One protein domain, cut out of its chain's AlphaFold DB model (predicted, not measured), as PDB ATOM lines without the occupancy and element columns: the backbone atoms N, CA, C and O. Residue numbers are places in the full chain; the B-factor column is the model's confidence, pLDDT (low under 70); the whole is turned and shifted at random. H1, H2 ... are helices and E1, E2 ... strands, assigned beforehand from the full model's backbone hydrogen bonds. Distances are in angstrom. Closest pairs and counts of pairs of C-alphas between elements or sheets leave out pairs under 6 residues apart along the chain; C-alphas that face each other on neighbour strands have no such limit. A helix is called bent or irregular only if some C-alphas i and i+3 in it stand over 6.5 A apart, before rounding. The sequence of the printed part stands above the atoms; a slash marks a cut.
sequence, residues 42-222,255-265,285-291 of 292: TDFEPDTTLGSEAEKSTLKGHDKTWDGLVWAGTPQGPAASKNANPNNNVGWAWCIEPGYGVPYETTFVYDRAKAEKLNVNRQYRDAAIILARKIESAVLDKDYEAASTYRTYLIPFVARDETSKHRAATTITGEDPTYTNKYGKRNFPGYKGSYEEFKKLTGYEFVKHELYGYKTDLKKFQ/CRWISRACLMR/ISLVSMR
ATOM      1  N   THR A  42      12.518  97.584  16.705       47.22
ATOM      2  CA  THR A  42      13.100  98.205  15.503       47.22
ATOM      3  C   THR A  42      14.614  98.321  15.587       47.22
ATOM      4  O   THR A  42      15.292  98.250  14.568       47.22
ATOM      5  N   ASP A  43      15.139  98.446  16.807       56.81
ATOM      6  CA  ASP A  43      16.534  98.776  17.066       56.81
ATOM      7  C   ASP A  43      17.219  97.617  17.794       56.81
ATOM      8  O   ASP A  43      16.949  97.338  18.966       56.81
ATOM      9  N   PHE A  44      18.106  96.926  17.077       69.00
ATOM     10  CA  PHE A  44      19.027  95.955  17.656       69.00
ATOM     11  C   PHE A  44      20.212  96.697  18.297       69.00
ATOM     12  O   PHE A  44      21.000  97.362  17.618       69.00
ATOM     13  N   GLU A  45      20.333  96.580  19.618       76.19
ATOM     14  CA  GLU A  45      21.416  97.176  20.398       76.19
ATOM     15  C   GLU A  45      22.599  96.194  20.532       76.19
ATOM     16  O   GLU A  45      22.390  95.057  20.939       76.19
ATOM     17  N   PRO A  46      23.843  96.564  20.193       82.00
ATOM     18  CA  PRO A  46      24.995  95.673  20.359       82.00
ATOM     19  C   PRO A  46      25.307  95.370  21.834       82.00
ATOM     20  O   PRO A  46      25.565  96.297  22.600       82.00
ATOM     21  N   ASP A  47      25.385  94.095  22.239       83.81
ATOM     22  CA  ASP A  47      25.930  93.756  23.567       83.81
ATOM     23  C   ASP A  47      27.458  93.839  23.530       83.81
ATOM     24  O   ASP A  47      28.131  93.006  22.923       83.81
ATOM     25  N   THR A  48      28.031  94.840  24.189       88.12
ATOM     26  CA  THR A  48      29.484  95.028  24.246       88.12
ATOM     27  C   THR A  48      30.148  94.383  25.465       88.12
ATOM     28  O   THR A  48      31.371  94.393  25.534       88.12
ATOM     29  N   THR A  49      29.391  93.783  26.388       89.44
ATOM     30  CA  THR A  49      29.813  93.476  27.775       89.44
ATOM     31  C   THR A  49      29.710  92.006  28.197       89.44
ATOM     32  O   THR A  49      30.278  91.628  29.217       89.44
ATOM     33  N   LEU A  50      28.974  91.170  27.456       87.88
ATOM     34  CA  LEU A  50      28.721  89.770  27.823       87.88
ATOM     35  C   LEU A  50      29.988  88.900  27.931       87.88
ATOM     36  O   LEU A  50      30.079  88.056  28.826       87.88
ATOM     37  N   GLY A  51      30.914  89.052  26.983       88.75
ATOM     38  CA  GLY A  51      32.172  88.308  26.913       88.75
ATOM     39  C   GLY A  51      33.390  89.144  27.315       88.75
ATOM     40  O   GLY A  51      33.315  90.357  27.502       88.75
ATOM     41  N   SER A  52      34.532  88.474  27.421       91.38
ATOM     42  CA  SER A  52      35.805  89.004  27.907       91.38
ATOM     43  C   SER A  52      36.378  90.134  27.045       91.38
ATOM     44  O   SER A  52      36.761  89.917  25.894       91.38
ATOM     45  N   GLU A  53      36.552  91.325  27.631       90.62
ATOM     46  CA  GLU A  53      37.226  92.472  26.992       90.62
ATOM     47  C   GLU A  53      38.588  92.101  26.385       90.62
ATOM     48  O   GLU A  53      38.902  92.512  25.269       90.62
ATOM     49  N   ALA A  54      39.373  91.260  27.067       89.69
ATOM     50  CA  ALA A  54      40.682  90.831  26.577       89.69
ATOM     51  C   ALA A  54      40.586  90.077  25.237       89.69
ATOM     52  O   ALA A  54      41.437  90.257  24.362       89.69
ATOM     53  N   GLU A  55      39.532  89.281  25.032       90.56
ATOM     54  CA  GLU A  55      39.363  88.476  23.816       90.56
ATOM     55  C   GLU A  55      39.001  89.308  22.583       90.56
ATOM     56  O   GLU A  55      39.308  88.896  21.465       90.56
ATOM     57  N   LYS A  56      38.478  90.530  22.753       89.94
ATOM     58  CA  LYS A  56      38.292  91.491  21.646       89.94
ATOM     59  C   LYS A  56      39.614  91.888  20.981       89.94
ATOM     60  O   LYS A  56      39.609  92.367  19.846       89.94
ATOM     61  N   SER A  57      40.735  91.682  21.672       85.94
ATOM     62  CA  SER A  57      42.073  92.017  21.183       85.94
ATOM     63  C   SER A  57      42.905  90.839  20.684       85.94
ATOM     64  O   SER A  57      44.041  91.032  20.254       85.94
ATOM     65  N   THR A  58      42.361  89.617  20.696       86.69
ATOM     66  CA  THR A  58      43.090  88.434  20.218       86.69
ATOM     67  C   THR A  58      42.900  88.208  18.720       86.69
ATOM     68  O   THR A  58      41.984  88.727  18.090       86.69
ATOM     69  N   LEU A  59      43.727  87.340  18.132       86.31
ATOM     70  CA  LEU A  59      43.598  86.917  16.731       86.31
ATOM     71  C   LEU A  59      42.285  86.172  16.418       86.31
ATOM     72  O   LEU A  59      42.046  85.842  15.261       86.31
ATOM     73  N   LYS A  60      41.462  85.852  17.426       86.31
ATOM     74  CA  LYS A  60      40.293  84.975  17.275       86.31
ATOM     75  C   LYS A  60      38.971  85.623  17.674       86.31
ATOM     76  O   LYS A  60      37.955  85.266  17.088       86.31
ATOM     77  N   GLY A  61      38.948  86.530  18.654       87.94
ATOM     78  CA  GLY A  61      37.690  87.141  19.092       87.94
ATOM     79  C   GLY A  61      36.708  86.146  19.727       87.94
ATOM     80  O   GLY A  61      35.509  86.382  19.671       87.94
ATOM     81  N   HIS A  62      37.174  85.022  20.279       90.38
ATOM     82  CA  HIS A  62      36.324  84.016  20.930       90.38
ATOM     83  C   HIS A  62      36.316  84.215  22.442       90.38
ATOM     84  O   HIS A  62      37.385  84.277  23.046       90.38
ATOM     85  N   ASP A  63      35.141  84.201  23.067       91.06
ATOM     86  CA  ASP A  63      35.084  84.080  24.522       91.06
ATOM     87  C   ASP A  63      35.476  82.657  24.964       91.06
ATOM     88  O   ASP A  63      35.172  81.669  24.291       91.06
ATOM     89  N   LYS A  64      36.176  82.550  26.099       89.44
ATOM     90  CA  LYS A  64      36.648  81.270  26.664       89.44
ATOM     91  C   LYS A  64      35.683  80.647  27.680       89.44
ATOM     92  O   LYS A  64      35.896  79.506  28.081       89.44
ATOM     93  N   THR A  65      34.655  81.384  28.095       89.50
ATOM     94  CA  THR A  65      33.682  81.019  29.137       89.50
ATOM     95  C   THR A  65      32.345  80.631  28.504       89.50
ATOM     96  O   THR A  65      31.783  79.580  28.802       89.50
ATOM     97  N   TRP A  66      31.856  81.457  27.578       88.94
ATOM     98  CA  TRP A  66      30.615  81.250  26.841       88.94
ATOM     99  C   TRP A  66      30.876  80.472  25.543       88.94
ATOM    100  O   TRP A  66      31.253  81.048  24.524       88.94
ATOM    101  N   ASP A  67      30.641  79.156  25.548       88.62
ATOM    102  CA  ASP A  67      30.921  78.300  24.386       88.62
ATOM    103  C   ASP A  67      30.221  78.779  23.094       88.62
ATOM    104  O   ASP A  67      28.991  78.889  23.005       88.62
ATOM    105  N   GLY A  68      31.034  79.045  22.070       86.00
ATOM    106  CA  GLY A  68      30.616  79.548  20.762       86.00
ATOM    107  C   GLY A  68      30.213  81.027  20.712       86.00
ATOM    108  O   GLY A  68      29.676  81.442  19.682       86.00
ATOM    109  N   LEU A  69      30.443  81.804  21.778       90.62
ATOM    110  CA  LEU A  69      30.317  83.263  21.772       90.62
ATOM    111  C   LEU A  69      31.567  83.897  21.148       90.62
ATOM    112  O   LEU A  69      32.695  83.537  21.491       90.62
ATOM    113  N   VAL A  70      31.371  84.857  20.245       91.19
ATOM    114  CA  VAL A  70      32.460  85.584  19.582       91.19
ATOM    115  C   VAL A  70      32.161  87.078  19.469       91.19
ATOM    116  O   VAL A  70      31.010  87.511  19.556       91.19
ATOM    117  N   TRP A  71      33.207  87.863  19.232       92.06
ATOM    118  CA  TRP A  71      33.128  89.291  18.973       92.06
ATOM    119  C   TRP A  71      32.841  89.566  17.491       92.06
ATOM    120  O   TRP A  71      33.658  89.298  16.611       92.06
ATOM    121  N   ALA A  72      31.668  90.140  17.233       90.38
ATOM    122  CA  ALA A  72      31.228  90.713  15.962       90.38
ATOM    123  C   ALA A  72      31.151  92.258  16.031       90.38
ATOM    124  O   ALA A  72      30.454  92.895  15.242       90.38
ATOM    125  N   GLY A  73      31.823  92.879  17.005       90.00
ATOM    126  CA  GLY A  73      32.036  94.327  17.058       90.00
ATOM    127  C   GLY A  73      33.349  94.744  16.393       90.00
ATOM    128  O   GLY A  73      34.053  93.922  15.806       90.00
ATOM    129  N   THR A  74      33.693  96.026  16.516       91.81
ATOM    130  CA  THR A  74      34.939  96.580  15.976       91.81
ATOM    131  C   THR A  74      36.139  95.873  16.617       91.81
ATOM    132  O   THR A  74      36.200  95.825  17.851       91.81
ATOM    133  N   PRO A  75      37.078  95.304  15.839       87.62
ATOM    134  CA  PRO A  75      38.281  94.687  16.384       87.62
ATOM    135  C   PRO A  75      39.129  95.689  17.171       87.62
ATOM    136  O   PRO A  75      39.261  96.846  16.770       87.62
ATOM    137  N   GLN A  76      39.698  95.253  18.298       86.00
ATOM    138  CA  GLN A  76      40.417  96.131  19.223       86.00
ATOM    139  C   GLN A  76      41.914  95.808  19.277       86.00
ATOM    140  O   GLN A  76      42.307  94.656  19.404       86.00
ATOM    141  N   GLY A  77      42.761  96.836  19.264       77.44
ATOM    142  CA  GLY A  77      44.202  96.692  19.493       77.44
ATOM    143  C   GLY A  77      45.002  96.027  18.355       77.44
ATOM    144  O   GLY A  77      44.447  95.522  17.381       77.44
ATOM    145  N   PRO A  78      46.345  96.034  18.462       72.19
ATOM    146  CA  PRO A  78      47.248  95.643  17.373       72.19
ATOM    147  C   PRO A  78      47.346  94.126  17.141       72.19
ATOM    148  O   PRO A  78      47.882  93.703  16.120       72.19
ATOM    149  N   ALA A  79      46.859  93.309  18.082       76.69
ATOM    150  CA  ALA A  79      46.874  91.847  18.002       76.69
ATOM    151  C   ALA A  79      45.569  91.248  17.434       76.69
ATOM    152  O   ALA A  79      45.462  90.024  17.306       76.69
ATOM    153  N   ALA A  80      44.597  92.087  17.059       76.06
ATOM    154  CA  ALA A  80      43.408  91.641  16.347       76.06
ATOM    155  C   ALA A  80      43.763  91.070  14.961       76.06
ATOM    156  O   ALA A  80      44.751  91.449  14.327       76.06
ATOM    157  N   SER A  81      42.942  90.138  14.476       78.31
ATOM    158  CA  SER A  81      43.145  89.520  13.162       78.31
ATOM    159  C   SER A  81      43.094  90.554  12.035       78.31
ATOM    160  O   SER A  81      42.146  91.329  11.949       78.31
ATOM    161  N   LYS A  82      44.050  90.487  11.097       80.12
ATOM    162  CA  LYS A  82      44.044  91.303   9.866       80.12
ATOM    163  C   LYS A  82      42.816  91.063   8.978       80.12
ATOM    164  O   LYS A  82      42.520  91.894   8.128       80.12
ATOM    165  N   ASN A  83      42.123  89.938   9.164       83.44
ATOM    166  CA  ASN A  83      40.895  89.632   8.436       83.44
ATOM    167  C   ASN A  83      39.661  90.276   9.087       83.44
ATOM    168  O   ASN A  83      38.664  90.458   8.396       83.44
ATOM    169  N   ALA A  84      39.716  90.624  10.381       85.06
ATOM    170  CA  ALA A  84      38.584  91.193  11.104       85.06
ATOM    171  C   ALA A  84      38.203  92.564  10.527       85.06
ATOM    172  O   ALA A  84      39.021  93.484  10.480       85.06
ATOM    173  N   ASN A  85      36.952  92.718  10.092       88.81
ATOM    174  CA  ASN A  85      36.522  93.954   9.446       88.81
ATOM    175  C   ASN A  85      36.338  95.098  10.475       88.81
ATOM    176  O   ASN A  85      35.568  94.932  11.426       88.81
ATOM    177  N   PRO A  86      36.968  96.277  10.292       90.75
ATOM    178  CA  PRO A  86      36.827  97.407  11.216       90.75
ATOM    179  C   PRO A  86      35.396  97.962  11.298       90.75
ATOM    180  O   PRO A  86      35.026  98.550  12.309       90.75
ATOM    181  N   ASN A  87      34.564  97.743  10.274       91.19
ATOM    182  CA  ASN A  87      33.185  98.243  10.221       91.19
ATOM    183  C   ASN A  87      32.169  97.347  10.960       91.19
ATOM    184  O   ASN A  87      30.970  97.621  10.931       91.19
ATOM    185  N   ASN A  88      32.628  96.268  11.599       90.31
ATOM    186  CA  ASN A  88      31.800  95.415  12.448       90.31
ATOM    187  C   ASN A  88      31.283  96.203  13.662       90.31
ATOM    188  O   ASN A  88      32.047  96.920  14.306       90.31
ATOM    189  N   ASN A  89      29.995  96.078  13.994       89.69
ATOM    190  CA  ASN A  89      29.361  96.898  15.039       89.69
ATOM    191  C   ASN A  89      28.262  96.154  15.842       89.69
ATOM    192  O   ASN A  89      27.394  96.792  16.431       89.69
ATOM    193  N   VAL A  90      28.295  94.814  15.875       87.69
ATOM    194  CA  VAL A  90      27.249  93.943  16.469       87.69
ATOM    195  C   VAL A  90      27.541  93.522  17.913       87.69
ATOM    196  O   VAL A  90      26.625  93.144  18.640       87.69
ATOM    197  N   GLY A  91      28.796  93.628  18.353       90.94
ATOM    198  CA  GLY A  91      29.216  93.231  19.698       90.94
ATOM    199  C   GLY A  91      29.322  91.711  19.861       90.94
ATOM    200  O   GLY A  91      29.639  90.999  18.911       90.94
ATOM    201  N   TRP A  92      29.086  91.200  21.067       90.56
ATOM    202  CA  TRP A  92      29.101  89.775  21.384       90.56
ATOM    203  C   TRP A  92      27.884  89.048  20.810       90.56
ATOM    204  O   TRP A  92      26.736  89.451  21.027       90.56
ATOM    205  N   ALA A  93      28.127  87.929  20.125       88.38
ATOM    206  CA  ALA A  93      27.072  87.049  19.641       88.38
ATOM    207  C   ALA A  93      27.526  85.585  19.520       88.38
ATOM    208  O   ALA A  93      28.693  85.290  19.271       88.38
ATOM    209  N   TRP A  94      26.591  84.648  19.670       86.69
ATOM    210  CA  TRP A  94      26.830  83.217  19.476       86.69
ATOM    211  C   TRP A  94      26.693  82.821  18.008       86.69
ATOM    212  O   TRP A  94      25.650  83.105  17.416       86.69
ATOM    213  N   CYS A  95      27.667  82.100  17.432       82.25
ATOM    214  CA  CYS A  95      27.445  81.461  16.123       82.25
ATOM    215  C   CYS A  95      26.456  80.304  16.311       82.25
ATOM    216  O   CYS A  95      26.579  79.533  17.269       82.25
ATOM    217  N   ILE A  96      25.512  80.137  15.385       80.06
ATOM    218  CA  ILE A  96      24.575  78.995  15.374       80.06
ATOM    219  C   ILE A  96      24.897  77.963  14.280       80.06
ATOM    220  O   ILE A  96      24.186  76.977  14.126       80.06
ATOM    221  N   GLU A  97      25.984  78.172  13.536       78.56
ATOM    222  CA  GLU A  97      26.432  77.353  12.401       78.56
ATOM    223  C   GLU A  97      27.937  77.027  12.540       78.56
ATOM    224  O   GLU A  97      28.782  77.624  11.865       78.56
ATOM    225  N   PRO A  98      28.322  76.136  13.478       67.19
ATOM    226  CA  PRO A  98      29.729  75.838  13.736       67.19
ATOM    227  C   PRO A  98      30.365  75.183  12.511       67.19
ATOM    228  O   PRO A  98      29.912  74.136  12.049       67.19
ATOM    229  N   GLY A  99      31.443  75.783  12.008       68.06
ATOM    230  CA  GLY A  99      32.128  75.361  10.783       68.06
ATOM    231  C   GLY A  99      32.277  76.473   9.750       68.06
ATOM    232  O   GLY A  99      33.164  76.383   8.907       68.06
ATOM    233  N   TYR A 100      31.462  77.525   9.844       77.44
ATOM    234  CA  TYR A 100      31.711  78.780   9.139       77.44
ATOM    235  C   TYR A 100      32.734  79.623   9.900       77.44
ATOM    236  O   TYR A 100      32.812  79.553  11.128       77.44
ATOM    237  N   GLY A 101      33.509  80.418   9.160       78.88
ATOM    238  CA  GLY A 101      34.476  81.338   9.749       78.88
ATOM    239  C   GLY A 101      33.786  82.399  10.604       78.88
ATOM    240  O   GLY A 101      32.740  82.937  10.224       78.88
ATOM    241  N   VAL A 102      34.377  82.696  11.759       85.88
ATOM    242  CA  VAL A 102      33.885  83.735  12.679       85.88
ATOM    243  C   VAL A 102      34.282  85.143  12.178       85.88
ATOM    244  O   VAL A 102      35.030  85.253  11.201       85.88
ATOM    245  N   PRO A 103      33.830  86.257  12.793       88.44
ATOM    246  CA  PRO A 103      34.084  87.606  12.276       88.44
ATOM    247  C   PRO A 103      35.564  88.000  12.222       88.44
ATOM    248  O   PRO A 103      35.920  88.925  11.504       88.44
ATOM    249  N   TYR A 104      36.430  87.298  12.959       88.19
ATOM    250  CA  TYR A 104      37.885  87.492  12.947       88.19
ATOM    251  C   TYR A 104      38.590  86.645  11.882       88.19
ATOM    252  O   TYR A 104      39.759  86.869  11.577       88.19
ATOM    253  N   GLU A 105      37.891  85.680  11.292       85.44
ATOM    254  CA  GLU A 105      38.405  84.788  10.251       85.44
ATOM    255  C   GLU A 105      37.926  85.202   8.850       85.44
ATOM    256  O   GLU A 105      38.393  84.645   7.859       85.44
ATOM    257  N   THR A 106      37.028  86.190   8.747       84.69
ATOM    258  CA  THR A 106      36.403  86.626   7.489       84.69
ATOM    259  C   THR A 106      36.392  88.147   7.355       84.69
ATOM    260  O   THR A 106      36.228  88.864   8.334       84.69
ATOM    261  N   THR A 107      36.495  88.644   6.120       83.75
ATOM    262  CA  THR A 107      36.462  90.083   5.800       83.75
ATOM    263  C   THR A 107      35.048  90.666   5.712       83.75
ATOM    264  O   THR A 107      34.882  91.821   5.311       83.75
ATOM    265  N   PHE A 108      34.010  89.899   6.058       85.44
ATOM    266  CA  PHE A 108      32.625  90.351   5.959       85.44
ATOM    267  C   PHE A 108      32.282  91.428   6.998       85.44
ATOM    268  O   PHE A 108      32.830  91.447   8.097       85.44
ATOM    269  N   VAL A 109      31.342  92.311   6.645       87.88
ATOM    270  CA  VAL A 109      30.849  93.377   7.528       87.88
ATOM    271  C   VAL A 109      29.601  92.909   8.274       87.88
ATOM    272  O   VAL A 109      28.525  92.793   7.687       87.88
ATOM    273  N   TYR A 110      29.730  92.717   9.580       85.38
ATOM    274  CA  TYR A 110      28.628  92.438  10.495       85.38
ATOM    275  C   TYR A 110      28.061  93.767  11.012       85.38
ATOM    276  O   TYR A 110      28.500  94.301  12.030       85.38
ATOM    277  N   ASP A 111      27.103  94.314  10.255       85.44
ATOM    278  CA  ASP A 111      26.452  95.604  10.516       85.44
ATOM    279  C   ASP A 111      25.042  95.459  11.122       85.44
ATOM    280  O   ASP A 111      24.130  94.912  10.497       85.44
ATOM    281  N   ARG A 112      24.850  95.992  12.331       82.94
ATOM    282  CA  ARG A 112      23.609  96.033  13.111       82.94
ATOM    283  C   ARG A 112      22.436  96.634  12.340       82.94
ATOM    284  O   ARG A 112      21.312  96.185  12.530       82.94
ATOM    285  N   ALA A 113      22.687  97.577  11.426       82.88
ATOM    286  CA  ALA A 113      21.646  98.166  10.579       82.88
ATOM    287  C   ALA A 113      21.089  97.180   9.528       82.88
ATOM    288  O   ALA A 113      20.023  97.410   8.964       82.88
ATOM    289  N   LYS A 114      21.788  96.063   9.282       82.50
ATOM    290  CA  LYS A 114      21.398  94.965   8.374       82.50
ATOM    291  C   LYS A 114      20.951  93.709   9.130       82.50
ATOM    292  O   LYS A 114      20.845  92.627   8.549       82.50
ATOM    293  N   ALA A 115      20.745  93.818  10.440       75.38
ATOM    294  CA  ALA A 115      20.360  92.697  11.276       75.38
ATOM    295  C   ALA A 115      18.850  92.421  11.105       75.38
ATOM    296  O   ALA A 115      18.005  93.234  11.469       75.38
ATOM    297  N   GLU A 116      18.496  91.276  10.516       73.94
ATOM    298  CA  GLU A 116      17.106  90.899  10.233       73.94
ATOM    299  C   GLU A 116      16.517  90.031  11.342       73.94
ATOM    300  O   GLU A 116      17.214  89.236  11.969       73.94
ATOM    301  N   LYS A 117      15.194  90.032  11.499       73.62
ATOM    302  CA  LYS A 117      14.508  89.016  12.307       73.62
ATOM    303  C   LYS A 117      14.870  87.599  11.839       73.62
ATOM    304  O   LYS A 117      14.757  87.258  10.658       73.62
ATOM    305  N   LEU A 118      15.270  86.741  12.772       77.44
ATOM    306  CA  LEU A 118      15.614  85.348  12.521       77.44
ATOM    307  C   LEU A 118      14.396  84.615  11.955       77.44
ATOM    308  O   LEU A 118      13.427  84.320  12.655       77.44
ATOM    309  N   ASN A 119      14.460  84.301  10.662       80.12
ATOM    310  CA  ASN A 119      13.464  83.448  10.031       80.12
ATOM    311  C   ASN A 119      13.490  82.043  10.662       80.12
ATOM    312  O   ASN A 119      14.442  81.291  10.448       80.12
ATOM    313  N   VAL A 120      12.429  81.723  11.408       82.81
ATOM    314  CA  VAL A 120      12.123  80.401  11.969       82.81
ATOM    315  C   VAL A 120      10.817  79.910  11.349       82.81
ATOM    316  O   VAL A 120       9.802  80.625  11.367       82.81
ATOM    317  N   ASN A 121      10.829  78.675  10.831       85.44
ATOM    318  CA  ASN A 121       9.642  78.021  10.277       85.44
ATOM    319  C   ASN A 121       8.492  78.096  11.296       85.44
ATOM    320  O   ASN A 121       8.680  77.787  12.474       85.44
ATOM    321  N   ARG A 122       7.297  78.507  10.842       86.81
ATOM    322  CA  ARG A 122       6.113  78.721  11.689       86.81
ATOM    323  C   ARG A 122       5.842  77.546  12.626       86.81
ATOM    324  O   ARG A 122       5.487  77.789  13.774       86.81
ATOM    325  N   GLN A 123       6.056  76.311  12.168       87.50
ATOM    326  CA  GLN A 123       5.814  75.119  12.978       87.50
ATOM    327  C   GLN A 123       6.772  74.969  14.169       87.50
ATOM    328  O   GLN A 123       6.406  74.290  15.114       87.50
ATOM    329  N   TYR A 124       7.961  75.583  14.150       89.12
ATOM    330  CA  TYR A 124       8.992  75.466  15.195       89.12
ATOM    331  C   TYR A 124       9.113  76.706  16.099       89.12
ATOM    332  O   TYR A 124       9.917  76.705  17.031       89.12
ATOM    333  N   ARG A 125       8.336  77.770  15.844       86.56
ATOM    334  CA  ARG A 125       8.493  79.071  16.523       86.56
ATOM    335  C   ARG A 125       8.433  78.976  18.045       86.56
ATOM    336  O   ARG A 125       9.277  79.572  18.703       86.56
ATOM    337  N   ASP A 126       7.493  78.213  18.593       86.75
ATOM    338  CA  ASP A 126       7.330  78.110  20.048       86.75
ATOM    339  C   ASP A 126       8.542  77.434  20.710       86.75
ATOM    340  O   ASP A 126       9.030  77.925  21.724       86.75
ATOM    341  N   ALA A 127       9.092  76.375  20.101       89.94
ATOM    342  CA  ALA A 127      10.311  75.723  20.586       89.94
ATOM    343  C   ALA A 127      11.519  76.670  20.524       89.94
ATOM    344  O   ALA A 127      12.246  76.801  21.505       89.94
ATOM    345  N   ALA A 128      11.688  77.397  19.413       89.75
ATOM    346  CA  ALA A 128      12.757  78.385  19.280       89.75
ATOM    347  C   ALA A 128      12.639  79.523  20.315       89.75
ATOM    348  O   ALA A 128      13.649  79.942  20.874       89.75
ATOM    349  N   ILE A 129      11.421  79.987  20.623       84.94
ATOM    350  CA  ILE A 129      11.170  81.002  21.661       84.94
ATOM    351  C   ILE A 129      11.461  80.448  23.064       84.94
ATOM    352  O   ILE A 129      12.097  81.135  23.860       84.94
ATOM    353  N   ILE A 130      11.030  79.222  23.382       88.50
ATOM    354  CA  ILE A 130      11.315  78.575  24.677       88.50
ATOM    355  C   ILE A 130      12.828  78.461  24.896       88.50
ATOM    356  O   ILE A 130      13.323  78.820  25.962       88.50
ATOM    357  N   LEU A 131      13.562  78.016  23.875       92.69
ATOM    358  CA  LEU A 131      15.015  77.881  23.924       92.69
ATOM    359  C   LEU A 131      15.724  79.234  24.021       92.69
ATOM    360  O   LEU A 131      16.614  79.385  24.851       92.69
ATOM    361  N   ALA A 132      15.284  80.246  23.269       87.81
ATOM    362  CA  ALA A 132      15.801  81.610  23.382       87.81
ATOM    363  C   ALA A 132      15.657  82.170  24.808       87.81
ATOM    364  O   ALA A 132      16.624  82.682  25.364       87.81
ATOM    365  N   ARG A 133      14.487  81.993  25.441       84.50
ATOM    366  CA  ARG A 133      14.259  82.382  26.848       84.50
ATOM    367  C   ARG A 133      15.141  81.616  27.821       84.50
ATOM    368  O   ARG A 133      15.583  82.168  28.818       84.50
ATOM    369  N   LYS A 134      15.389  80.340  27.543       91.94
ATOM    370  CA  LYS A 134      16.263  79.498  28.358       91.94
ATOM    371  C   LYS A 134      17.732  79.923  28.272       91.94
ATOM    372  O   LYS A 134      18.395  79.932  29.305       91.94
ATOM    373  N   ILE A 135      18.205  80.351  27.098       90.19
ATOM    374  CA  ILE A 135      19.515  81.006  26.940       90.19
ATOM    375  C   ILE A 135      19.529  82.344  27.697       90.19
ATOM    376  O   ILE A 135      20.461  82.595  28.447       90.19
ATOM    377  N   GLU A 136      18.489  83.176  27.559       84.62
ATOM    378  CA  GLU A 136      18.372  84.469  28.259       84.62
ATOM    379  C   GLU A 136      18.499  84.320  29.784       84.62
ATOM    380  O   GLU A 136      19.311  85.009  30.400       84.62
ATOM    381  N   SER A 137      17.747  83.390  30.388       85.94
ATOM    382  CA  SER A 137      17.829  83.099  31.826       85.94
ATOM    383  C   SER A 137      19.213  82.594  32.226       85.94
ATOM    384  O   SER A 137      19.821  83.172  33.118       85.94
ATOM    385  N   ALA A 138      19.763  81.602  31.516       91.19
ATOM    386  CA  ALA A 138      21.099  81.080  31.806       91.19
ATOM    387  C   ALA A 138      22.186  82.173  31.742       91.19
ATOM    388  O   ALA A 138      23.111  82.187  32.547       91.19
ATOM    389  N   VAL A 139      22.049  83.142  30.833       88.06
ATOM    390  CA  VAL A 139      22.966  84.285  30.725       88.06
ATOM    391  C   VAL A 139      22.842  85.247  31.908       88.06
ATOM    392  O   VAL A 139      23.857  85.737  32.400       88.06
ATOM    393  N   LEU A 140      21.621  85.510  32.384       87.31
ATOM    394  CA  LEU A 140      21.381  86.319  33.585       87.31
ATOM    395  C   LEU A 140      21.920  85.636  34.851       87.31
ATOM    396  O   LEU A 140      22.547  86.297  35.677       87.31
ATOM    397  N   ASP A 141      21.743  84.320  34.949       91.81
ATOM    398  CA  ASP A 141      22.172  83.492  36.081       91.81
ATOM    399  C   ASP A 141      23.681  83.147  36.045       91.81
ATOM    400  O   ASP A 141      24.206  82.553  36.986       91.81
ATOM    401  N   LYS A 142      24.397  83.543  34.978       91.81
ATOM    402  CA  LYS A 142      25.800  83.174  34.679       91.81
ATOM    403  C   LYS A 142      26.039  81.659  34.566       91.81
ATOM    404  O   LYS A 142      27.145  81.175  34.796       91.81
ATOM    405  N   ASP A 143      25.011  80.913  34.172       94.81
ATOM    406  CA  ASP A 143      25.071  79.478  33.913       94.81
ATOM    407  C   ASP A 143      25.583  79.210  32.487       94.81
ATOM    408  O   ASP A 143      24.837  79.133  31.504       94.81
ATOM    409  N   TYR A 144      26.907  79.096  32.377       92.69
ATOM    410  CA  TYR A 144      27.607  78.862  31.114       92.69
ATOM    411  C   TYR A 144      27.234  77.513  30.465       92.69
ATOM    412  O   TYR A 144      27.127  77.426  29.236       92.69
ATOM    413  N   GLU A 145      27.007  76.467  31.270       94.50
ATOM    414  CA  GLU A 145      26.685  75.118  30.782       94.50
ATOM    415  C   GLU A 145      25.247  75.046  30.250       94.50
ATOM    416  O   GLU A 145      25.010  74.498  29.165       94.50
ATOM    417  N   ALA A 146      24.286  75.661  30.948       95.50
ATOM    418  CA  ALA A 146      22.914  75.777  30.470       95.50
ATOM    419  C   ALA A 146      22.823  76.663  29.220       95.50
ATOM    420  O   ALA A 146      22.152  76.288  28.258       95.50
ATOM    421  N   ALA A 147      23.537  77.795  29.172       93.25
ATOM    422  CA  ALA A 147      23.548  78.665  27.995       93.25
ATOM    423  C   ALA A 147      24.083  77.936  26.747       93.25
ATOM    424  O   ALA A 147      23.448  77.988  25.690       93.25
ATOM    425  N   SER A 148      25.193  77.190  26.867       93.88
ATOM    426  CA  SER A 148      25.713  76.362  25.765       93.88
ATOM    427  C   SER A 148      24.747  75.233  25.376       93.88
ATOM    428  O   SER A 148      24.491  74.994  24.190       93.88
ATOM    429  N   THR A 149      24.137  74.576  26.365       96.44
ATOM    430  CA  THR A 149      23.174  73.490  26.143       96.44
ATOM    431  C   THR A 149      21.936  73.974  25.384       96.44
ATOM    432  O   THR A 149      21.583  73.413  24.343       96.44
ATOM    433  N   TYR A 150      21.318  75.069  25.830       95.94
ATOM    434  CA  TYR A 150      20.126  75.637  25.201       95.94
ATOM    435  C   TYR A 150      20.417  76.296  23.846       95.94
ATOM    436  O   TYR A 150      19.581  76.212  22.943       95.94
ATOM    437  N   ARG A 151      21.625  76.844  23.643       93.69
ATOM    438  CA  ARG A 151      22.124  77.220  22.310       93.69
ATOM    439  C   ARG A 151      22.192  76.009  21.382       93.69
ATOM    440  O   ARG A 151      21.683  76.084  20.268       93.69
ATOM    441  N   THR A 152      22.777  74.898  21.828       95.44
ATOM    442  CA  THR A 152      22.911  73.683  21.005       95.44
ATOM    443  C   THR A 152      21.538  73.136  20.603       95.44
ATOM    444  O   THR A 152      21.317  72.851  19.428       95.44
ATOM    445  N   TYR A 153      20.570  73.097  21.529       96.44
ATOM    446  CA  TYR A 153      19.179  72.728  21.226       96.44
ATOM    447  C   TYR A 153      18.482  73.656  20.221       96.44
ATOM    448  O   TYR A 153      17.556  73.216  19.542       96.44
ATOM    449  N   LEU A 154      18.871  74.932  20.130       94.88
ATOM    450  CA  LEU A 154      18.227  75.896  19.234       94.88
ATOM    451  C   LEU A 154      18.621  75.669  17.768       94.88
ATOM    452  O   LEU A 154      17.785  75.836  16.880       94.88
ATOM    453  N   ILE A 155      19.863  75.245  17.520       93.25
ATOM    454  CA  ILE A 155      20.478  75.134  16.186       93.25
ATOM    455  C   ILE A 155      19.642  74.332  15.170       93.25
ATOM    456  O   ILE A 155      19.393  74.882  14.090       93.25
ATOM    457  N   PRO A 156      19.117  73.124  15.478       92.69
ATOM    458  CA  PRO A 156      18.277  72.354  14.553       92.69
ATOM    459  C   PRO A 156      17.054  73.111  14.009       92.69
ATOM    460  O   PRO A 156      16.595  72.830  12.903       92.69
ATOM    461  N   PHE A 157      16.532  74.092  14.755       90.94
ATOM    462  CA  PHE A 157      15.356  74.872  14.361       90.94
ATOM    463  C   PHE A 157      15.683  76.132  13.539       90.94
ATOM    464  O   PHE A 157      14.765  76.709  12.946       90.94
ATOM    465  N   VAL A 158      16.943  76.600  13.534       88.50
ATOM    466  CA  VAL A 158      17.295  77.975  13.107       88.50
ATOM    467  C   VAL A 158      18.478  78.111  12.144       88.50
ATOM    468  O   VAL A 158      18.561  79.125  11.435       88.50
ATOM    469  N   ALA A 159      19.386  77.132  12.113       87.75
ATOM    470  CA  ALA A 159      20.470  77.094  11.137       87.75
ATOM    471  C   ALA A 159      19.903  76.980   9.712       87.75
ATOM    472  O   ALA A 159      18.851  76.372   9.486       87.75
ATOM    473  N   ARG A 160      20.579  77.601   8.742       82.69
ATOM    474  CA  ARG A 160      20.261  77.485   7.314       82.69
ATOM    475  C   ARG A 160      20.898  76.233   6.732       82.69
ATOM    476  O   ARG A 160      20.224  75.499   6.020       82.69
ATOM    477  N   ASP A 161      22.171  76.019   7.042       84.62
ATOM    478  CA  ASP A 161      22.944  74.870   6.579       84.62
ATOM    479  C   ASP A 161      22.535  73.577   7.310       84.62
ATOM    480  O   ASP A 161      22.441  73.531   8.539       84.62
ATOM    481  N   GLU A 162      22.299  72.509   6.542       85.94
ATOM    482  CA  GLU A 162      21.959  71.193   7.088       85.94
ATOM    483  C   GLU A 162      23.135  70.557   7.833       85.94
ATOM    484  O   GLU A 162      22.902  69.883   8.833       85.94
ATOM    485  N   THR A 163      24.388  70.817   7.439       87.69
ATOM    486  CA  THR A 163      25.572  70.292   8.148       87.69
ATOM    487  C   THR A 163      25.588  70.778   9.598       87.69
ATOM    488  O   THR A 163      25.823  70.009  10.525       87.69
ATOM    489  N   SER A 164      25.268  72.053   9.808       88.50
ATOM    490  CA  SER A 164      25.170  72.700  11.114       88.50
ATOM    491  C   SER A 164      24.023  72.142  11.960       88.50
ATOM    492  O   SER A 164      24.215  71.883  13.150       88.50
ATOM    493  N   LYS A 165      22.851  71.885  11.356       89.88
ATOM    494  CA  LYS A 165      21.742  71.191  12.038       89.88
ATOM    495  C   LYS A 165      22.128  69.767  12.427       89.88
ATOM    496  O   LYS A 165      21.862  69.364  13.555       89.88
ATOM    497  N   HIS A 166      22.786  69.047  11.523       89.81
ATOM    498  CA  HIS A 166      23.176  67.655  11.702       89.81
ATOM    499  C   HIS A 166      24.221  67.521  12.815       89.81
ATOM    500  O   HIS A 166      24.018  66.744  13.741       89.81
ATOM    501  N   ARG A 167      25.259  68.375  12.825       90.56
ATOM    502  CA  ARG A 167      26.240  68.476  13.926       90.56
ATOM    503  C   ARG A 167      25.578  68.685  15.288       90.56
ATOM    504  O   ARG A 167      26.047  68.139  16.287       90.56
ATOM    505  N   ALA A 168      24.522  69.500  15.350       93.12
ATOM    506  CA  ALA A 168      23.763  69.696  16.582       93.12
ATOM    507  C   ALA A 168      22.923  68.459  16.918       93.12
ATOM    508  O   ALA A 168      22.977  67.995  18.051       93.12
ATOM    509  N   ALA A 169      22.214  67.879  15.947       93.31
ATOM    510  CA  ALA A 169      21.414  66.672  16.135       93.31
ATOM    511  C   ALA A 169      22.246  65.501  16.679       93.31
ATOM    512  O   ALA A 169      21.912  64.982  17.741       93.31
ATOM    513  N   THR A 170      23.367  65.159  16.037       91.81
ATOM    514  CA  THR A 170      24.255  64.061  16.459       91.81
ATOM    515  C   THR A 170      24.945  64.327  17.801       91.81
ATOM    516  O   THR A 170      25.292  63.387  18.515       91.81
ATOM    517  N   THR A 171      25.105  65.597  18.194       94.12
ATOM    518  CA  THR A 171      25.561  65.972  19.544       94.12
ATOM    519  C   THR A 171      24.453  65.813  20.589       94.12
ATOM    520  O   THR A 171      24.727  65.354  21.697       94.12
ATOM    521  N   ILE A 172      23.209  66.165  20.248       95.69
ATOM    522  CA  ILE A 172      22.044  66.098  21.144       95.69
ATOM    523  C   ILE A 172      21.615  64.650  21.394       95.69
ATOM    524  O   ILE A 172      21.334  64.290  22.538       95.69
ATOM    525  N   THR A 173      21.578  63.820  20.344       93.31
ATOM    526  CA  THR A 173      21.303  62.376  20.443       93.31
ATOM    527  C   THR A 173      22.467  61.605  21.060       93.31
ATOM    528  O   THR A 173      22.247  60.552  21.652       93.31
ATOM    529  N   GLY A 174      23.689  62.138  20.953       92.00
ATOM    530  CA  GLY A 174      24.922  61.496  21.407       92.00
ATOM    531  C   GLY A 174      25.514  60.493  20.411       92.00
ATOM    532  O   GLY A 174      26.482  59.826  20.758       92.00
ATOM    533  N   GLU A 175      24.958  60.387  19.199       90.31
ATOM    534  CA  GLU A 175      25.370  59.409  18.180       90.31
ATOM    535  C   GLU A 175      26.743  59.722  17.560       90.31
ATOM    536  O   GLU A 175      27.579  58.829  17.450       90.31
ATOM    537  N   ASP A 176      27.007  60.986  17.203       90.56
ATOM    538  CA  ASP A 176      28.331  61.452  16.750       90.56
ATOM    539  C   ASP A 176      28.545  62.945  17.081       90.56
ATOM    540  O   ASP A 176      28.358  63.828  16.234       90.56
ATOM    541  N   PRO A 177      28.991  63.273  18.307       91.75
ATOM    542  CA  PRO A 177      29.320  64.647  18.691       91.75
ATOM    543  C   PRO A 177      30.491  65.271  17.906       91.75
ATOM    544  O   PRO A 177      30.763  66.465  18.067       91.75
ATOM    545  N   THR A 178      31.208  64.487  17.096       92.19
ATOM    546  CA  THR A 178      32.389  64.885  16.313       92.19
ATOM    547  C   THR A 178      32.120  65.010  14.811       92.19
ATOM    548  O   THR A 178      33.034  65.352  14.060       92.19
ATOM    549  N   TYR A 179      30.872  64.806  14.372       88.25
ATOM    550  CA  TYR A 179      30.480  64.739  12.963       88.25
ATOM    551  C   TYR A 179      31.106  65.836  12.093       88.25
ATOM    552  O   TYR A 179      30.969  67.035  12.367       88.25
ATOM    553  N   THR A 180      31.795  65.406  11.030       86.50
ATOM    554  CA  THR A 180      32.532  66.236  10.053       86.50
ATOM    555  C   THR A 180      33.516  67.260  10.651       86.50
ATOM    556  O   THR A 180      33.921  68.207   9.972       86.50
ATOM    557  N   ASN A 181      33.950  67.087  11.903       85.38
ATOM    558  CA  ASN A 181      34.954  67.939  12.531       85.38
ATOM    559  C   ASN A 181      36.369  67.498  12.123       85.38
ATOM    560  O   ASN A 181      36.880  66.491  12.610       85.38
ATOM    561  N   LYS A 182      37.043  68.288  11.277       82.00
ATOM    562  CA  LYS A 182      38.403  67.992  10.773       82.00
ATOM    563  C   LYS A 182      39.491  67.811  11.846       82.00
ATOM    564  O   LYS A 182      40.587  67.378  11.514       82.00
ATOM    565  N   TYR A 183      39.221  68.166  13.105       84.19
ATOM    566  CA  TYR A 183      40.151  68.002  14.225       84.19
ATOM    567  C   TYR A 183      39.772  66.849  15.170       84.19
ATOM    568  O   TYR A 183      40.395  66.720  16.222       84.19
ATOM    569  N   GLY A 184      38.728  66.067  14.861       85.00
ATOM    570  CA  GLY A 184      38.206  65.017  15.747       85.00
ATOM    571  C   GLY A 184      37.646  65.542  17.077       85.00
ATOM    572  O   GLY A 184      37.486  64.786  18.031       85.00
ATOM    573  N   LYS A 185      37.384  66.853  17.178       88.69
ATOM    574  CA  LYS A 185      36.882  67.499  18.398       88.69
ATOM    575  C   LYS A 185      35.358  67.538  18.400       88.69
ATOM    576  O   LYS A 185      34.726  67.566  17.346       88.69
ATOM    577  N   ARG A 186      34.764  67.588  19.597       90.31
ATOM    578  CA  ARG A 186      33.319  67.809  19.758       90.31
ATOM    579  C   ARG A 186      32.925  69.134  19.102       90.31
ATOM    580  O   ARG A 186      33.582  70.145  19.336       90.31
ATOM    581  N   ASN A 187      31.840  69.134  18.331       89.38
ATOM    582  CA  ASN A 187      31.326  70.338  17.672       89.38
ATOM    583  C   ASN A 187      30.746  71.363  18.665       89.38
ATOM    584  O   ASN A 187      30.806  72.563  18.406       89.38
ATOM    585  N   PHE A 188      30.243  70.890  19.810       91.75
ATOM    586  CA  PHE A 188      29.779  71.711  20.933       91.75
ATOM    587  C   PHE A 188      30.410  71.176  22.229       91.75
ATOM    588  O   PHE A 188      29.886  70.231  22.833       91.75
ATOM    589  N   PRO A 189      31.588  71.683  22.633       90.06
ATOM    590  CA  PRO A 189      32.284  71.193  23.821       90.06
ATOM    591  C   PRO A 189      31.584  71.588  25.132       90.06
ATOM    592  O   PRO A 189      31.689  70.839  26.101       90.06
ATOM    593  N   GLY A 190      30.844  72.704  25.165       91.38
ATOM    594  CA  GLY A 190      30.088  73.153  26.340       91.38
ATOM    595  C   GLY A 190      28.717  72.488  26.519       91.38
ATOM    596  O   GLY A 190      28.044  72.751  27.511       91.38
ATOM    597  N   TYR A 191      28.287  71.627  25.591       94.44
ATOM    598  CA  TYR A 191      27.007  70.924  25.687       94.44
ATOM    599  C   TYR A 191      27.015  69.866  26.804       94.44
ATOM    600  O   TYR A 191      27.842  68.948  26.787       94.44
ATOM    601  N   LYS A 192      26.051  69.966  27.731       95.62
ATOM    602  CA  LYS A 192      25.863  69.052  28.881       95.62
ATOM    603  C   LYS A 192      24.461  68.442  28.976       95.62
ATOM    604  O   LYS A 192      24.198  67.653  29.879       95.62
ATOM    605  N   GLY A 193      23.568  68.810  28.058       95.75
ATOM    606  CA  GLY A 193      22.185  68.347  28.025       95.75
ATOM    607  C   GLY A 193      21.999  66.884  27.611       95.75
ATOM    608  O   GLY A 193      22.948  66.129  27.394       95.75
ATOM    609  N   SER A 194      20.737  66.492  27.444       96.06
ATOM    610  CA  SER A 194      20.331  65.153  27.006       96.06
ATOM    611  C   SER A 194      19.218  65.206  25.959       96.06
ATOM    612  O   SER A 194      18.410  66.135  25.922       96.06
ATOM    613  N   TYR A 195      19.099  64.153  25.148       95.50
ATOM    614  CA  TYR A 195      18.005  64.057  24.180       95.50
ATOM    615  C   TYR A 195      16.611  64.011  24.840       95.50
ATOM    616  O   TYR A 195      15.636  64.509  24.275       95.50
ATOM    617  N   GLU A 196      16.496  63.469  26.056       95.38
ATOM    618  CA  GLU A 196      15.237  63.484  26.814       95.38
ATOM    619  C   GLU A 196      14.846  64.897  27.265       95.38
ATOM    620  O   GLU A 196      13.682  65.281  27.141       95.38
ATOM    621  N   GLU A 197      15.807  65.709  27.722       96.31
ATOM    622  CA  GLU A 197      15.549  67.119  28.020       96.31
ATOM    623  C   GLU A 197      15.156  67.885  26.749       96.31
ATOM    624  O   GLU A 197      14.154  68.601  26.775       96.31
ATOM    625  N   PHE A 198      15.860  67.686  25.626       96.56
ATOM    626  CA  PHE A 198      15.490  68.277  24.334       96.56
ATOM    627  C   PHE A 198      14.032  67.974  23.961       96.56
ATOM    628  O   PHE A 198      13.260  68.897  23.679       96.56
ATOM    629  N   LYS A 199      13.623  66.697  24.012       95.25
ATOM    630  CA  LYS A 199      12.245  66.276  23.704       95.25
ATOM    631  C   LYS A 199      11.229  66.914  24.646       95.25
ATOM    632  O   LYS A 199      10.222  67.453  24.184       95.25
ATOM    633  N   LYS A 200      11.504  66.902  25.954       94.62
ATOM    634  CA  LYS A 200      10.628  67.467  26.991       94.62
ATOM    635  C   LYS A 200      10.476  68.987  26.880       94.62
ATOM    636  O   LYS A 200       9.382  69.503  27.096       94.62
ATOM    637  N   LEU A 201      11.556  69.699  26.561       93.31
ATOM    638  CA  LEU A 201      11.596  71.161  26.512       93.31
ATOM    639  C   LEU A 201      11.011  71.723  25.209       93.31
ATOM    640  O   LEU A 201      10.350  72.758  25.227       93.31
ATOM    641  N   THR A 202      11.250  71.051  24.081       93.31
ATOM    642  CA  THR A 202      10.837  71.535  22.753       93.31
ATOM    643  C   THR A 202       9.511  70.936  22.279       93.31
ATOM    644  O   THR A 202       8.790  71.561  21.497       93.31
ATOM    645  N   GLY A 203       9.176  69.722  22.728       94.19
ATOM    646  CA  GLY A 203       8.092  68.925  22.160       94.19
ATOM    647  C   GLY A 203       8.408  68.384  20.760       94.19
ATOM    648  O   GLY A 203       7.473  68.162  19.986       94.19
ATOM    649  N   TYR A 204       9.687  68.194  20.415       94.00
ATOM    650  CA  TYR A 204      10.141  67.594  19.154       94.00
ATOM    651  C   TYR A 204      11.138  66.465  19.375       94.00
ATOM    652  O   TYR A 204      11.921  66.481  20.316       94.00
ATOM    653  N   GLU A 205      11.135  65.518  18.447       93.25
ATOM    654  CA  GLU A 205      12.126  64.454  18.320       93.25
ATOM    655  C   GLU A 205      12.644  64.410  16.873       93.25
ATOM    656  O   GLU A 205      11.922  64.769  15.935       93.25
ATOM    657  N   PHE A 206      13.889  63.977  16.685       91.06
ATOM    658  CA  PHE A 206      14.473  63.773  15.359       91.06
ATOM    659  C   PHE A 206      13.807  62.583  14.656       91.06
ATOM    660  O   PHE A 206      13.487  61.561  15.272       91.06
ATOM    661  N   VAL A 207      13.587  62.700  13.347       85.12
ATOM    662  CA  VAL A 207      13.036  61.612  12.533       85.12
ATOM    663  C   VAL A 207      14.148  60.601  12.248       85.12
ATOM    664  O   VAL A 207      15.040  60.852  11.446       85.12
ATOM    665  N   LYS A 208      14.075  59.430  12.891       66.38
ATOM    666  CA  LYS A 208      15.119  58.384  12.880       66.38
ATOM    667  C   LYS A 208      15.309  57.639  11.541       66.38
ATOM    668  O   LYS A 208      15.760  56.500  11.547       66.38
ATOM    669  N   HIS A 209      14.940  58.231  10.406       51.69
ATOM    670  CA  HIS A 209      15.224  57.621   9.104       51.69
ATOM    671  C   HIS A 209      16.657  57.879   8.640       51.69
ATOM    672  O   HIS A 209      17.254  56.984   8.055       51.69
ATOM    673  N   GLU A 210      17.224  59.057   8.930       49.66
ATOM    674  CA  GLU A 210      18.485  59.487   8.316       49.66
ATOM    675  C   GLU A 210      19.336  60.407   9.219       49.66
ATOM    676  O   GLU A 210      19.738  61.491   8.815       49.66
ATOM    677  N   LEU A 211      19.733  59.952  10.417       53.31
ATOM    678  CA  LEU A 211      20.846  60.597  11.157       53.31
ATOM    679  C   LEU A 211      22.234  60.322  10.528       53.31
ATOM    680  O   LEU A 211      23.249  60.745  11.058       53.31
ATOM    681  N   TYR A 212      22.262  59.693   9.346       50.12
ATOM    682  CA  TYR A 212      23.404  59.642   8.421       50.12
ATOM    683  C   TYR A 212      23.096  60.244   7.038       50.12
ATOM    684  O   TYR A 212      23.985  60.318   6.192       50.12
ATOM    685  N   GLY A 213      21.855  60.674   6.790       53.00
ATOM    686  CA  GLY A 213      21.491  61.400   5.576       53.00
ATOM    687  C   GLY A 213      21.540  62.907   5.802       53.00
ATOM    688  O   GLY A 213      21.562  63.410   6.927       53.00
ATOM    689  N   TYR A 214      21.580  63.653   4.704       57.41
ATOM    690  CA  TYR A 214      21.921  65.078   4.702       57.41
ATOM    691  C   TYR A 214      20.818  66.011   5.234       57.41
ATOM    692  O   TYR A 214      20.924  67.220   5.048       57.41
ATOM    693  N   LYS A 215      19.746  65.498   5.854       68.62
ATOM    694  CA  LYS A 215      18.564  66.292   6.221       68.62
ATOM    695  C   LYS A 215      18.130  66.053   7.662       68.62
ATOM    696  O   LYS A 215      17.678  64.970   8.026       68.62
ATOM    697  N   THR A 216      18.207  67.099   8.480       79.44
ATOM    698  CA  THR A 216      17.815  67.037   9.894       79.44
ATOM    699  C   THR A 216      16.320  67.316  10.045       79.44
ATOM    700  O   THR A 216      15.902  68.453  10.276       79.44
ATOM    701  N   ASP A 217      15.493  66.275   9.915       84.44
ATOM    702  CA  ASP A 217      14.042  66.384  10.101       84.44
ATOM    703  C   ASP A 217      13.599  66.194  11.560       84.44
ATOM    704  O   ASP A 217      14.095  65.341  12.299       84.44
ATOM    705  N   LEU A 218      12.601  66.985  11.962       89.56
ATOM    706  CA  LEU A 218      12.018  67.018  13.303       89.56
ATOM    707  C   LEU A 218      10.507  66.776  13.222       89.56
ATOM    708  O   LEU A 218       9.807  67.429  12.449       89.56
ATOM    709  N   LYS A 219       9.982  65.892  14.074       90.44
ATOM    710  CA  LYS A 219       8.534  65.674  14.248       90.44
ATOM    711  C   LYS A 219       8.105  66.018  15.672       90.44
ATOM    712  O   LYS A 219       8.921  66.014  16.590       90.44
ATOM    713  N   LYS A 220       6.819  66.327  15.865       89.69
ATOM    714  CA  LYS A 220       6.260  66.554  17.205       89.69
ATOM    715  C   LYS A 220       6.421  65.295  18.055       89.69
ATOM    716  O   LYS A 220       5.891  64.247  17.693       89.69
ATOM    717  N   PHE A 221       7.087  65.432  19.196       80.19
ATOM    718  CA  PHE A 221       7.169  64.386  20.205       80.19
ATOM    719  C   PHE A 221       5.776  64.181  20.809       80.19
ATOM    720  O   PHE A 221       5.239  65.056  21.491       80.19
ATOM    721  N   GLN A 222       5.178  63.027  20.526       69.62
ATOM    722  CA  GLN A 222       3.989  62.557  21.225       69.62
ATOM    723  C   GLN A 222       4.464  61.720  22.410       69.62
ATOM    724  O   GLN A 222       4.750  60.533  22.263       69.62
ATOM    725  N   CYS A 255      28.264  82.562   9.186       39.16
ATOM    726  CA  CYS A 255      27.618  82.214  10.462       39.16
ATOM    727  C   CYS A 255      26.397  83.129  10.661       39.16
ATOM    728  O   CYS A 255      26.537  84.355  10.665       39.16
ATOM    729  N   ARG A 256      25.214  82.558  10.892       49.38
ATOM    730  CA  ARG A 256      24.151  83.279  11.598       49.38
ATOM    731  C   ARG A 256      24.513  83.427  13.076       49.38
ATOM    732  O   ARG A 256      25.122  82.543  13.682       49.38
ATOM    733  N   TRP A 257      24.084  84.545  13.648       49.50
ATOM    734  CA  TRP A 257      24.399  84.965  15.011       49.50
ATOM    735  C   TRP A 257      23.136  85.094  15.860       49.50
ATOM    736  O   TRP A 257      22.057  85.312  15.316       49.50
ATOM    737  N   ILE A 258      23.283  85.006  17.183       53.62
ATOM    738  CA  ILE A 258      22.302  85.476  18.172       53.62
ATOM    739  C   ILE A 258      23.072  86.279  19.225       53.62
ATOM    740  O   ILE A 258      23.986  85.741  19.842       53.62
ATOM    741  N   SER A 259      22.719  87.546  19.439       45.53
ATOM    742  CA  SER A 259      23.272  88.370  20.524       45.53
ATOM    743  C   SER A 259      22.302  88.428  21.708       45.53
ATOM    744  O   SER A 259      21.100  88.201  21.551       45.53
ATOM    745  N   ARG A 260      22.798  88.754  22.905       41.62
ATOM    746  CA  ARG A 260      21.976  88.864  24.120       41.62
ATOM    747  C   ARG A 260      20.915  89.958  24.018       41.62
ATOM    748  O   ARG A 260      19.825  89.769  24.539       41.62
ATOM    749  N   ALA A 261      21.161  91.052  23.304       36.03
ATOM    750  CA  ALA A 261      20.140  92.079  23.075       36.03
ATOM    751  C   ALA A 261      19.008  91.626  22.129       36.03
ATOM    752  O   ALA A 261      17.915  92.183  22.153       36.03
ATOM    753  N   CYS A 262      19.221  90.562  21.343       36.78
ATOM    754  CA  CYS A 262      18.138  89.870  20.633       36.78
ATOM    755  C   CYS A 262      17.234  89.077  21.597       36.78
ATOM    756  O   CYS A 262      16.105  88.730  21.255       36.78
ATOM    757  N   LEU A 263      17.753  88.742  22.784       31.58
ATOM    758  CA  LEU A 263      17.058  87.999  23.832       31.58
ATOM    759  C   LEU A 263      16.397  88.955  24.838       31.58
ATOM    760  O   LEU A 263      15.211  88.811  25.116       31.58
ATOM    761  N   MET A 264      17.128  89.968  25.314       28.56
ATOM    762  CA  MET A 264      16.667  90.888  26.352       28.56
ATOM    763  C   MET A 264      15.907  92.103  25.810       28.56
ATOM    764  O   MET A 264      16.493  93.043  25.279       28.56
ATOM    765  N   ARG A 265      14.611  92.171  26.128       30.94
ATOM    766  CA  ARG A 265      13.929  93.457  26.363       30.94
ATOM    767  C   ARG A 265      12.757  93.279  27.329       30.94
ATOM    768  O   ARG A 265      11.684  92.847  26.914       30.94
ATOM    769  N   ILE A 285      10.154  87.759  21.571       32.62
ATOM    770  CA  ILE A 285      11.620  87.811  21.524       32.62
ATOM    771  C   ILE A 285      12.022  87.839  20.057       32.62
ATOM    772  O   ILE A 285      11.688  86.926  19.297       32.62
ATOM    773  N   SER A 286      12.698  88.911  19.658       31.44
ATOM    774  CA  SER A 286      13.219  89.056  18.306       31.44
ATOM    775  C   SER A 286      14.633  88.498  18.278       31.44
ATOM    776  O   SER A 286      15.605  89.237  18.376       31.44
ATOM    777  N   LEU A 287      14.752  87.177  18.133       38.25
ATOM    778  CA  LEU A 287      16.004  86.594  17.662       38.25
ATOM    779  C   LEU A 287      16.375  87.313  16.356       38.25
ATOM    780  O   LEU A 287      15.560  87.340  15.435       38.25
ATOM    781  N   VAL A 288      17.568  87.899  16.273       35.31
ATOM    782  CA  VAL A 288      18.042  88.639  15.094       35.31
ATOM    783  C   VAL A 288      19.178  87.850  14.454       35.31
ATOM    784  O   VAL A 288      20.067  87.386  15.155       35.31
ATOM    785  N   SER A 289      19.140  87.684  13.133       39.09
ATOM    786  CA  SER A 289      20.156  87.037  12.305       39.09
ATOM    787  C   SER A 289      20.595  87.997  11.213       39.09
ATOM    788  O   SER A 289      19.767  88.602  10.539       39.09
ATOM    789  N   MET A 290      21.877  88.003  10.897       38.50
ATOM    790  CA  MET A 290      22.396  88.825   9.808       38.50
ATOM    791  C   MET A 290      22.226  88.131   8.447       38.50
ATOM    792  O   MET A 290      22.246  86.898   8.345       38.50
ATOM    793  N   ARG A 291      22.057  88.928   7.389       35.00
ATOM    794  CA  ARG A 291      22.396  88.525   6.017       35.00
ATOM    795  C   ARG A 291      23.666  89.246   5.589       35.00
ATOM    796  O   ARG A 291      23.854  90.409   5.938       35.00
TER     797      ARG A 291
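What this domain is: This is residues 42 to 222, 255 to 265 and 285 to 291 of the 292 residues of an uncharacterized protein of Corynebacterium tuberculostearicum (UniProt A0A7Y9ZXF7). A small three-stranded sheet, E1, E2 and E6, sits near the middle, with a cluster of four helices, H2 to H5, at one end of the longest axis and a loop-rich part with the short helix H1 at the other. In the cluster H2 and H3 form a hairpin side by side, H4 packs on the end of H3, and H5 meets H2 near Thr 202, the last residue of H5, making a corner with it at 75 degrees; the strand hairpin E4 and E5 lies beyond them, and the pair E3 and E7 is beside E6. The 199 printed residues follow the order H1 E1 E2 E3 H2 H3 H4 H5 E4 E5 E6 E7; the class is mixed, helices and strands, but with 81 residues in named elements it has under half of them there. The largest sheet runs E1, E2, E6, and it and the two strand pairs are antiparallel. The whole is compact, with a radius of gyration of the C-alphas of 16.2 A and spans of 52 by 38 by 30 A.

Where its parts are: E1 is residues 69 to 71, with C-alpha 69 at (30.317, 83.263, 21.772). E2 is residues 92 to 95, 10.0 A long, and E6 is residues 257 to 259. E3 is residues 115 to 117 and E7 is residues 288 to 290, with C-alpha 290 at (22.396, 88.825, 9.808). H1 is residues 53 to 57, with C-alpha 53 at (37.226, 92.472, 26.992). H2, residues 122 to 140, is 27.8 A long and irregular, with C-alphas 123 and 126 7.8 A apart. H3, residues 144 to 158, is 20.8 A long and only just irregular, with C-alphas 153 and 156 6.7 A apart. H4 is residues 162 to 173, 16.0 A long, and H5 is residues 195 to 202, 10.5 A long. E4 is residues 204 to 206 and E5 is residues 218 to 220.

How they stand to each other: In the largest sheet E2 is the inner strand. E1 and E2 are an antiparallel hairpin at 127 degrees, with N 70 and O 93 2.9 A apart, within hydrogen-bond range. E2 and E6 are antiparallel at 145 degrees, with N 94 and O 258 at 2.8 A. The closest C-alphas of E6 and E7 are those of Trp 257 and Ser 289, 5.4 A apart. E7 and E3 are antiparallel, with N 289 and O 116 at 2.7 A. H1 only grazes the sheet, with its residues 53 to 57, and touches no helix. H3 only grazes it too, with residues 148 to 155. H2 and H3 are a helical hairpin; they touch at a shallow tilt of 16 degrees, opposite ways, closest at the C-alphas of Ile 135 and Ala 147, 4.8 A. H3 touches H4 with residues 152 to 157 alone, at a steep tilt of 49 degrees, closest at the C-alphas of Pro 156 and Lys 165, 4.4 A. H2 touches H5 with residues 126 to 131 alone, about perpendicular at 75 degrees, closest at the C-alphas of Ala 127 and Thr 202, 4.7 A. E4 and E5 are an antiparallel hairpin, with N 205 and O 219 at 2.9 A. In H4 and H5 every O i to N i+4 pair is within hydrogen-bond range; H2 has 13 of 15, H3 8 of 11, and H1 0 of 1 but 2 of 2 O i to N i+3 pairs.

The domain as a whole: The C-alphas farthest apart are those of Pro 78 and Gln 222, 54.6 A. Residues 223 to 254 are cut out, with 32.6 A between C-alphas 222 and 255, and residues 266 to 284, with 7.8 A between C-alphas 265 and 285. The long links are H1 to E1, E1 to E2, E2 to E3, H4 to H5 and E4 to E5. The mean pLDDT of the printed part is 81.7; residues under 70 are 42 to 44, 98 to 99, 208 to 215, 222, 255 to 265 and 285 to 291.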